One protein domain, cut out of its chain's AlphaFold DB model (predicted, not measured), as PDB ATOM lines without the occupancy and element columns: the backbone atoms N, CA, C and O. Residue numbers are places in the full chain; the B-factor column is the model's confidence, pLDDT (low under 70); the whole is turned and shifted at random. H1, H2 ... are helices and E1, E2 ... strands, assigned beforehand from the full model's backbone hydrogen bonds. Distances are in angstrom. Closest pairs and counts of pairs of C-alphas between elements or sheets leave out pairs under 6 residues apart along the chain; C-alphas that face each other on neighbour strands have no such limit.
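Overview. This is residues 43 to 105 of the 105 residues of an uncharacterized protein of Desulfuromonadales bacterium C00003068 (UniProt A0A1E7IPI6). A two-stranded hairpin, E1 and E2, and the helix H1 stand on one side of a long helix, H2, which runs through the middle from beside E2 out to the opposite side, where the short helix H3 makes a corner with its end. Residues 71 to 76, of which 71 belongs to H1, stick out between H1 and H2. There are 63 residues printed, with two named strands and three named helices in the order E1, E2, H1, H2, H3; the sheet, E1 - E2, is antiparallel and the class is mixed, helices and strands. The whole is only just compact, close to loose, with a radius of gyration of the C-alphas of 12.4 A, and the C-alphas span 29 by 26 by 24 A.

Along the chain. Find C-alpha 45 at (49.441, 16.027, -24.893); from there E1 runs over residues 45 to 48, 10.3 A. E2 follows at residues 51 to 57, 15.5 A from first to last C-alpha. H1 is residues 60 to 71, 16.3 A. Look next for C-alpha 78 at (42.727, 10.257, -34.866), where H2, residues 78 to 94, begins its 24.5 A. H3, residues 96 to 103, runs 10.4 A and ends with C-alpha 103 at (47.806, -6.501, -21.203).

Arrangement. Start at the hairpin of E1 and E2, antiparallel at 147 degrees, where N 46 and O 56 are 3.2 A apart and N 56 and O 46 are 2.8 A apart, both within hydrogen-bond range. C-alphas 47 and 55 face each other at 4.6 A. Go on to H2: its closest C-alphas to E2 are those of Ala 79 and Gly 53, 3.8 A apart, and H2 and E1 are near each other, with 6 pairs of C-alphas within 10 A. The closest C-alphas of E2 and H1 are those of Thr 57 and Lys 63, 5.6 A apart. H1 touches H2 with residues 66 to 70 alone, closest at the C-alphas of Thr 70 and His 81, 7.2 A, at a steep tilt of 62 degrees, opposite ways. H2 and H3 only just touch, and only at the corner by their link, with 3 pairs of C-alphas within 8 A; the closest are those of Val 91 and Tyr 99, 5.9 A, at a steep tilt of 59 degrees, opposite ways. H3 is apart from E1, E2 and H1. In H1, H2 and H3 every O i to N i+4 pair is within hydrogen-bond range.

Size, cuts and confidence. Look at Glu 60 and Lys 105 for the two C-alphas farthest apart, 34.5 A. The printed part has no cut and ends at residue 105, the chain's last. The links E1 to E2, E2 to H1 and H2 to H3 are tight, and H1 to H2, with 6 residues between, is short; no link is long. The mean pLDDT of the printed part is 96.4, and no printed residue is under 70.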
ATOM      1  N   PRO A  43      57.012  14.558 -23.634       97.88
ATOM      2  CA  PRO A  43      55.961  14.962 -24.557       97.88
ATOM      3  C   PRO A  43      54.642  15.263 -23.833       97.88
ATOM      4  O   PRO A  43      54.062  14.412 -23.163       97.88
ATOM      5  N   ILE A  44      54.105  16.465 -24.056       97.88
ATOM      6  CA  ILE A  44      52.861  16.929 -23.430       97.88
ATOM      7  C   ILE A  44      51.714  16.895 -24.444       97.88
ATOM      8  O   ILE A  44      51.735  17.590 -25.466       97.88
ATOM      9  N   PHE A  45      50.677  16.123 -24.120       97.62
ATOM     10  CA  PHE A  45      49.441  16.027 -24.893       97.62
ATOM     11  C   PHE A  45      48.239  16.492 -24.078       97.62
ATOM     12  O   PHE A  45      48.161  16.229 -22.879       97.62
ATOM     13  N   ALA A  46      47.263  17.115 -24.738       96.50
ATOM     14  CA  ALA A  46      45.972  17.420 -24.130       96.50
ATOM     15  C   ALA A  46      44.821  16.840 -24.960       96.50
ATOM     16  O   ALA A  46      44.799  16.927 -26.187       96.50
ATOM     17  N   GLY A  47      43.864  16.216 -24.275       94.81
ATOM     18  CA  GLY A  47      42.609  15.760 -24.867       94.81
ATOM     19  C   GLY A  47      41.495  16.786 -24.690       94.81
ATOM     20  O   GLY A  47      41.581  17.690 -23.859       94.81
ATOM     21  N   TYR A  48      40.417  16.609 -25.447       94.06
ATOM     22  CA  TYR A  48      39.212  17.425 -25.332       94.06
ATOM     23  C   TYR A  48      38.115  16.624 -24.628       94.06
ATOM     24  O   TYR A  48      37.810  15.495 -25.016       94.06
ATOM     25  N   GLU A  49      37.513  17.199 -23.586       93.75
ATOM     26  CA  GLU A  49      36.458  16.528 -22.825       93.75
ATOM     27  C   GLU A  49      35.294  16.112 -23.741       93.75
ATOM     28  O   GLU A  49      34.772  16.910 -24.519       93.75
ATOM     29  N   GLY A  50      34.903  14.837 -23.661       94.25
ATOM     30  CA  GLY A  50      33.817  14.272 -24.465       94.25
ATOM     31  C   GLY A  50      34.150  14.017 -25.940       94.25
ATOM     32  O   GLY A  50      33.262  13.589 -26.678       94.25
ATOM     33  N   ILE A  51      35.393  14.242 -26.384       94.50
ATOM     34  CA  ILE A  51      35.814  14.036 -27.775       94.50
ATOM     35  C   ILE A  51      36.965  13.032 -27.825       94.50
ATOM     36  O   ILE A  51      38.067  13.291 -27.350       94.50
ATOM     37  N   TYR A  52      36.706  11.886 -28.451       94.12
ATOM     38  CA  TYR A  52      37.720  10.870 -28.713       94.12
ATOM     39  C   TYR A  52      38.251  10.973 -30.146       94.12
ATOM     40  O   TYR A  52      37.513  11.267 -31.085       94.12
ATOM     41  N   GLY A  53      39.537  10.696 -30.307       93.88
ATOM     42  CA  GLY A  53      40.295  10.792 -31.544       93.88
ATOM     43  C   GLY A  53      40.876  12.175 -31.842       93.88
ATOM     44  O   GLY A  53      41.367  12.383 -32.949       93.88
ATOM     45  N   ILE A  54      40.817  13.122 -30.901       94.94
ATOM     46  CA  ILE A  54      41.404  14.459 -31.061       94.94
ATOM     47  C   ILE A  54      42.231  14.781 -29.819       94.94
ATOM     48  O   ILE A  54      41.690  14.927 -28.724       94.94
ATOM     49  N   ILE A  55      43.541  14.924 -30.017       96.81
ATOM     50  CA  ILE A  55      44.498  15.387 -29.008       96.81
ATOM     51  C   ILE A  55      45.400  16.469 -29.607       96.81
ATOM     52  O   ILE A  55      45.680  16.457 -30.808       96.81
ATOM     53  N   SER A  56      45.839  17.419 -28.789       96.56
ATOM     54  CA  SER A  56      46.814  18.445 -29.164       96.56
ATOM     55  C   SER A  56      48.223  18.079 -28.700       96.56
ATOM     56  O   SER A  56      48.409  17.334 -27.741       96.56
ATOM     57  N   THR A  57      49.218  18.600 -29.422       97.25
ATOM     58  CA  THR A  57      50.647  18.478 -29.107       97.25
ATOM     59  C   THR A  57      51.130  19.812 -28.540       97.25
ATOM     60  O   THR A  57      51.288  20.786 -29.277       97.25
ATOM     61  N   GLU A  58      51.317  19.880 -27.224       97.56
ATOM     62  CA  GLU A  58      51.552  21.145 -26.509       97.56
ATOM     63  C   GLU A  58      53.027  21.577 -26.520       97.56
ATOM     64  O   GLU A  58      53.345  22.739 -26.266       97.56
ATOM     65  N   ASN A  59      53.941  20.665 -26.859       98.31
ATOM     66  CA  ASN A  59      55.367  20.945 -26.992       98.31
ATOM     67  C   ASN A  59      56.003  20.238 -28.203       98.31
ATOM     68  O   ASN A  59      55.349  19.498 -28.941       98.31
ATOM     69  N   GLU A  60      57.287  20.517 -28.448       98.50
ATOM     70  CA  GLU A  60      58.021  19.949 -29.586       98.50
ATOM     71  C   GLU A  60      58.199  18.432 -29.467       98.50
ATOM     72  O   GLU A  60      58.049  17.729 -30.465       98.50
ATOM     73  N   ASP A  61      58.416  17.911 -28.261       98.38
ATOM     74  CA  ASP A  61      58.538  16.469 -28.025       98.38
ATOM     75  C   ASP A  61      57.252  15.731 -28.405       98.38
ATOM     76  O   ASP A  61      57.299  14.741 -29.133       98.38
ATOM     77  N   ALA A  62      56.079  16.261 -28.036       98.56
ATOM     78  CA  ALA A  62      54.794  15.684 -28.430       98.56
ATOM     79  C   ALA A  62      54.583  15.693 -29.954       98.56
ATOM     80  O   ALA A  62      54.022  14.744 -30.517       98.56
ATOM     81  N   LYS A  63      55.049  16.740 -30.647       98.56
ATOM     82  CA  LYS A  63      55.012  16.806 -32.119       98.56
ATOM     83  C   LYS A  63      55.943  15.772 -32.743       98.56
ATOM     84  O   LYS A  63      55.542  15.092 -33.689       98.56
ATOM     85  N   ASN A  64      57.156  15.639 -32.213       98.56
ATOM     86  CA  ASN A  64      58.154  14.689 -32.692       98.56
ATOM     87  C   ASN A  64      57.688  13.244 -32.491       98.56
ATOM     88  O   ASN A  64      57.693  12.474 -33.452       98.56
ATOM     89  N   LEU A  65      57.170  12.919 -31.304       98.50
ATOM     90  CA  LEU A  65      56.579  11.615 -31.018       98.50
ATOM     91  C   LEU A  65      55.380  11.331 -31.934       98.50
ATOM     92  O   LEU A  65      55.326  10.288 -32.580       98.50
ATOM     93  N   SER A  66      54.449  12.280 -32.084       98.38
ATOM     94  CA  SER A  66      53.303  12.113 -32.994       98.38
ATOM     95  C   SER A  66      53.738  11.841 -34.429       98.38
ATOM     96  O   SER A  66      53.142  11.012 -35.120       98.38
ATOM     97  N   LYS A  67      54.792  12.512 -34.893       98.25
ATOM     98  CA  LYS A  67      55.341  12.304 -36.231       98.25
ATOM     99  C   LYS A  67      55.972  10.919 -36.374       98.25
ATOM    100  O   LYS A  67      55.708  10.260 -37.376       98.25
ATOM    101  N   ALA A  68      56.759  10.470 -35.395       98.06
ATOM    102  CA  ALA A  68      57.361   9.136 -35.398       98.06
ATOM    103  C   ALA A  68      56.285   8.038 -35.450       98.06
ATOM    104  O   ALA A  68      56.332   7.137 -36.289       98.06
ATOM    105  N   VAL A  69      55.252   8.180 -34.617       97.56
ATOM    106  CA  VAL A  69      54.145   7.229 -34.517       97.56
ATOM    107  C   VAL A  69      53.308   7.203 -35.796       97.56
ATOM    108  O   VAL A  69      53.057   6.132 -36.346       97.56
ATOM    109  N   THR A  70      52.893   8.361 -36.315       97.69
ATOM    110  CA  THR A  70      52.048   8.421 -37.521       97.69
ATOM    111  C   THR A  70      52.780   7.992 -38.788       97.69
ATOM    112  O   THR A  70      52.171   7.344 -39.627       97.69
ATOM    113  N   ALA A  71      54.086   8.257 -38.911       97.56
ATOM    114  CA  ALA A  71      54.892   7.791 -40.043       97.56
ATOM    115  C   ALA A  71      55.101   6.264 -40.068       97.56
ATOM    116  O   ALA A  71      55.543   5.717 -41.078       97.56
ATOM    117  N   SER A  72      54.798   5.562 -38.969       97.12
ATOM    118  CA  SER A  72      54.951   4.108 -38.892       97.12
ATOM    119  C   SER A  72      53.874   3.342 -39.671       97.12
ATOM    120  O   SER A  72      54.056   2.155 -39.952       97.12
ATOM    121  N   VAL A  73      52.765   3.981 -40.049       96.94
ATOM    122  CA  VAL A  73      51.628   3.358 -40.742       96.94
ATOM    123  C   VAL A  73      51.122   4.261 -41.866       96.94
ATOM    124  O   VAL A  73      51.258   5.475 -41.789       96.94
ATOM    125  N   ASP A  74      50.522   3.676 -42.902       93.62
ATOM    126  CA  ASP A  74      50.025   4.457 -44.046       93.62
ATOM    127  C   ASP A  74      48.735   5.227 -43.704       93.62
ATOM    128  O   ASP A  74      48.584   6.387 -44.080       93.62
ATOM    129  N   ASP A  75      47.835   4.603 -42.936       92.12
ATOM    130  CA  ASP A  75      46.531   5.160 -42.568       92.12
ATOM    131  C   ASP A  75      46.402   5.290 -41.048       92.12
ATOM    132  O   ASP A  75      45.968   4.369 -40.350       92.12
ATOM    133  N   CYS A  76      46.768   6.459 -40.524       95.38
ATOM    134  CA  CYS A  76      46.573   6.798 -39.120       95.38
ATOM    135  C   CYS A  76      45.272   7.590 -38.931       95.38
ATOM    136  O   CYS A  76      45.134   8.714 -39.418       95.38
ATOM    137  N   THR A  77      44.316   7.023 -38.190       96.38
ATOM    138  CA  THR A  77      43.125   7.770 -37.752       96.38
ATOM    139  C   THR A  77      43.396   8.505 -36.440       96.38
ATOM    140  O   THR A  77      44.230   8.078 -35.645       96.38
ATOM    141  N   GLY A  78      42.629   9.560 -36.152       96.88
ATOM    142  CA  GLY A  78      42.727  10.257 -34.866       96.88
ATOM    143  C   GLY A  78      42.499   9.338 -33.657       96.88
ATOM    144  O   GLY A  78      43.184   9.457 -32.645       96.88
ATOM    145  N   ALA A  79      41.603   8.351 -33.783       97.00
ATOM    146  CA  ALA A  79      41.361   7.342 -32.749       97.00
ATOM    147  C   ALA A  79      42.577   6.430 -32.512       97.00
ATOM    148  O   ALA A  79      42.914   6.163 -31.360       97.00
ATOM    149  N   MET A  80      43.260   5.994 -33.581       98.12
ATOM    150  CA  MET A  80      44.520   5.247 -33.458       98.12
ATOM    151  C   MET A  80      45.585   6.100 -32.779       98.12
ATOM    152  O   MET A  80      46.246   5.633 -31.856       98.12
ATOM    153  N   HIS A  81      45.742   7.353 -33.214       98.12
ATOM    154  CA  HIS A  81      46.729   8.271 -32.648       98.12
ATOM    155  C   HIS A  81      46.501   8.468 -31.149       98.12
ATOM    156  O   HIS A  81      47.411   8.215 -30.369       98.12
ATOM    157  N   GLN A  82      45.279   8.795 -30.724       98.06
ATOM    158  CA  GLN A  82      44.984   8.969 -29.302       98.06
ATOM    159  C   GLN A  82      45.181   7.682 -28.486       98.06
ATOM    160  O   GLN A  82      45.803   7.742 -27.426       98.06
ATOM    161  N   ALA A  83      44.691   6.531 -28.968       97.94
ATOM    162  CA  ALA A  83      44.863   5.253 -28.271       97.94
ATOM    163  C   ALA A  83      46.349   4.926 -28.082       97.94
ATOM    164  O   ALA A  83      46.819   4.671 -26.978       97.94
ATOM    165  N   THR A  84      47.111   4.978 -29.171       98.31
ATOM    166  CA  THR A  84      48.522   4.585 -29.169       98.31
ATOM    167  C   THR A  84      49.377   5.528 -28.336       98.31
ATOM    168  O   THR A  84      50.195   5.033 -27.571       98.31
ATOM    169  N   ILE A  85      49.151   6.848 -28.391       98.44
ATOM    170  CA  ILE A  85      49.839   7.806 -27.512       98.44
ATOM    171  C   ILE A  85      49.577   7.482 -26.040       98.44
ATOM    172  O   ILE A  85      50.526   7.432 -25.264       98.44
ATOM    173  N   GLY A  86      48.330   7.188 -25.660       97.94
ATOM    174  CA  GLY A  86      48.012   6.788 -24.287       97.94
ATOM    175  C   GLY A  86      48.803   5.557 -23.832       97.94
ATOM    176  O   GLY A  86      49.410   5.573 -22.765       97.94
ATOM    177  N   HIS A  87      48.864   4.520 -24.670       98.38
ATOM    178  CA  HIS A  87      49.636   3.310 -24.372       98.38
ATOM    179  C   HIS A  87      51.150   3.565 -24.331       98.38
ATOM    180  O   HIS A  87      51.828   3.027 -23.465       98.38
ATOM    181  N   ILE A  88      51.686   4.395 -25.229       98.44
ATOM    182  CA  ILE A  88      53.110   4.756 -25.249       98.44
ATOM    183  C   ILE A  88      53.507   5.463 -23.948       98.44
ATOM    184  O   ILE A  88      54.493   5.075 -23.330       98.44
ATOM    185  N   LEU A  89      52.741   6.475 -23.523       98.00
ATOM    186  CA  LEU A  89      53.033   7.220 -22.292       98.00
ATOM    187  C   LEU A  89      52.935   6.321 -21.059       98.00
ATOM    188  O   LEU A  89      53.786   6.395 -20.180       98.00
ATOM    189  N   HIS A  90      51.946   5.425 -21.028       97.88
ATOM    190  CA  HIS A  90      51.808   4.460 -19.944       97.88
ATOM    191  C   HIS A  90      52.997   3.492 -19.883       97.88
ATOM    192  O   HIS A  90      53.582   3.305 -18.822       97.88
ATOM    193  N   VAL A  91      53.432   2.938 -21.021       97.50
ATOM    194  CA  VAL A  91      54.647   2.104 -21.078       97.50
ATOM    195  C   VAL A  91      55.883   2.885 -20.631       97.50
ATOM    196  O   VAL A  91      56.720   2.327 -19.929       97.50
ATOM    197  N   HIS A  92      56.013   4.153 -21.025       95.31
ATOM    198  CA  HIS A  92      57.129   4.998 -20.601       95.31
ATOM    199  C   HIS A  92      57.147   5.205 -19.075       95.31
ATOM    200  O   HIS A  92      58.217   5.240 -18.473       95.31
ATOM    201  N   GLU A  93      55.974   5.266 -18.439       96.25
ATOM    202  CA  GLU A  93      55.835   5.384 -16.985       96.25
ATOM    203  C   GLU A  93      56.144   4.072 -16.240       96.25
ATOM    204  O   GLU A  93      56.869   4.087 -15.245       96.25
ATOM    205  N   VAL A  94      55.602   2.933 -16.695       96.69
ATOM    206  CA  VAL A  94      55.641   1.667 -15.928       96.69
ATOM    207  C   VAL A  94      56.669   0.644 -16.422       96.69
ATOM    208  O   VAL A  94      56.934  -0.353 -15.742       96.69
ATOM    209  N   GLY A  95      57.254   0.877 -17.593       96.19
ATOM    210  CA  GLY A  95      58.139  -0.053 -18.284       96.19
ATOM    211  C   GLY A  95      57.398  -1.140 -19.073       96.19
ATOM    212  O   GLY A  95      56.258  -1.511 -18.784       96.19
ATOM    213  N   TRP A  96      58.080  -1.681 -20.085       95.94
ATOM    214  CA  TRP A  96      57.498  -2.638 -21.030       95.94
ATOM    215  C   TRP A  96      57.014  -3.939 -20.377       95.94
ATOM    216  O   TRP A  96      55.905  -4.384 -20.659       95.94
ATOM    217  N   GLU A  97      57.806  -4.535 -19.482       94.88
ATOM    218  CA  GLU A  97      57.448  -5.803 -18.831       94.88
ATOM    219  C   GLU A  97      56.169  -5.671 -17.992       94.88
ATOM    220  O   GLU A  97      55.245  -6.470 -18.151       94.88
ATOM    221  N   THR A  98      56.073  -4.617 -17.174       96.50
ATOM    222  CA  THR A  98      54.881  -4.311 -16.367       96.50
ATOM    223  C   THR A  98      53.654  -4.111 -17.251       96.50
ATOM    224  O   THR A  98      52.597  -4.688 -17.000       96.50
ATOM    225  N   TYR A  99      53.800  -3.339 -18.329       96.94
ATOM    226  CA  TYR A  99      52.725  -3.129 -19.291       96.94
ATOM    227  C   TYR A  99      52.244  -4.445 -19.916       96.94
ATOM    228  O   TYR A  99      51.040  -4.681 -20.022       96.94
ATOM    229  N   LEU A 100      53.155  -5.350 -20.290       94.62
ATOM    230  CA  LEU A 100      52.773  -6.648 -20.846       94.62
ATOM    231  C   LEU A 100      51.978  -7.509 -19.854       94.62
ATOM    232  O   LEU A 100      51.065  -8.224 -20.272       94.62
ATOM    233  N   GLU A 101      52.290  -7.456 -18.557       94.81
ATOM    234  CA  GLU A 101      51.506  -8.150 -17.526       94.81
ATOM    235  C   GLU A 101      50.088  -7.588 -17.399       94.81
ATOM    236  O   GLU A 101      49.139  -8.339 -17.172       94.81
ATOM    237  N   GLU A 102      49.918  -6.278 -17.556       95.56
ATOM    238  CA  GLU A 102      48.602  -5.637 -17.557       95.56
ATOM    239  C   GLU A 102      47.790  -6.003 -18.793       95.56
ATOM    240  O   GLU A 102      46.603  -6.298 -18.677       95.56
ATOM    241  N   MET A 103      48.441  -6.091 -19.952       93.94
ATOM    242  CA  MET A 103      47.806  -6.501 -21.203       93.94
ATOM    243  C   MET A 103      47.375  -7.976 -21.208       93.94
ATOM    244  O   MET A 103      46.615  -8.374 -22.087       93.94
ATOM    245  N   LYS A 104      47.834  -8.802 -20.258       92.31
ATOM    246  CA  LYS A 104      47.440 -10.219 -20.111       92.31
ATOM    247  C   LYS A 104      46.222 -10.438 -19.195       92.31
ATOM    248  O   LYS A 104      45.786 -11.581 -19.061       92.31
ATOM    249  N   LYS A 105      45.720  -9.390 -18.531       79.31
ATOM    250  CA  LYS A 105      44.560  -9.447 -17.620       79.31
ATOM    251  C   LYS A 105      43.245  -9.316 -18.380       79.31
ATOM    252  O   LYS A 105      42.274  -9.961 -17.923       79.31
TER     253      LYS A 105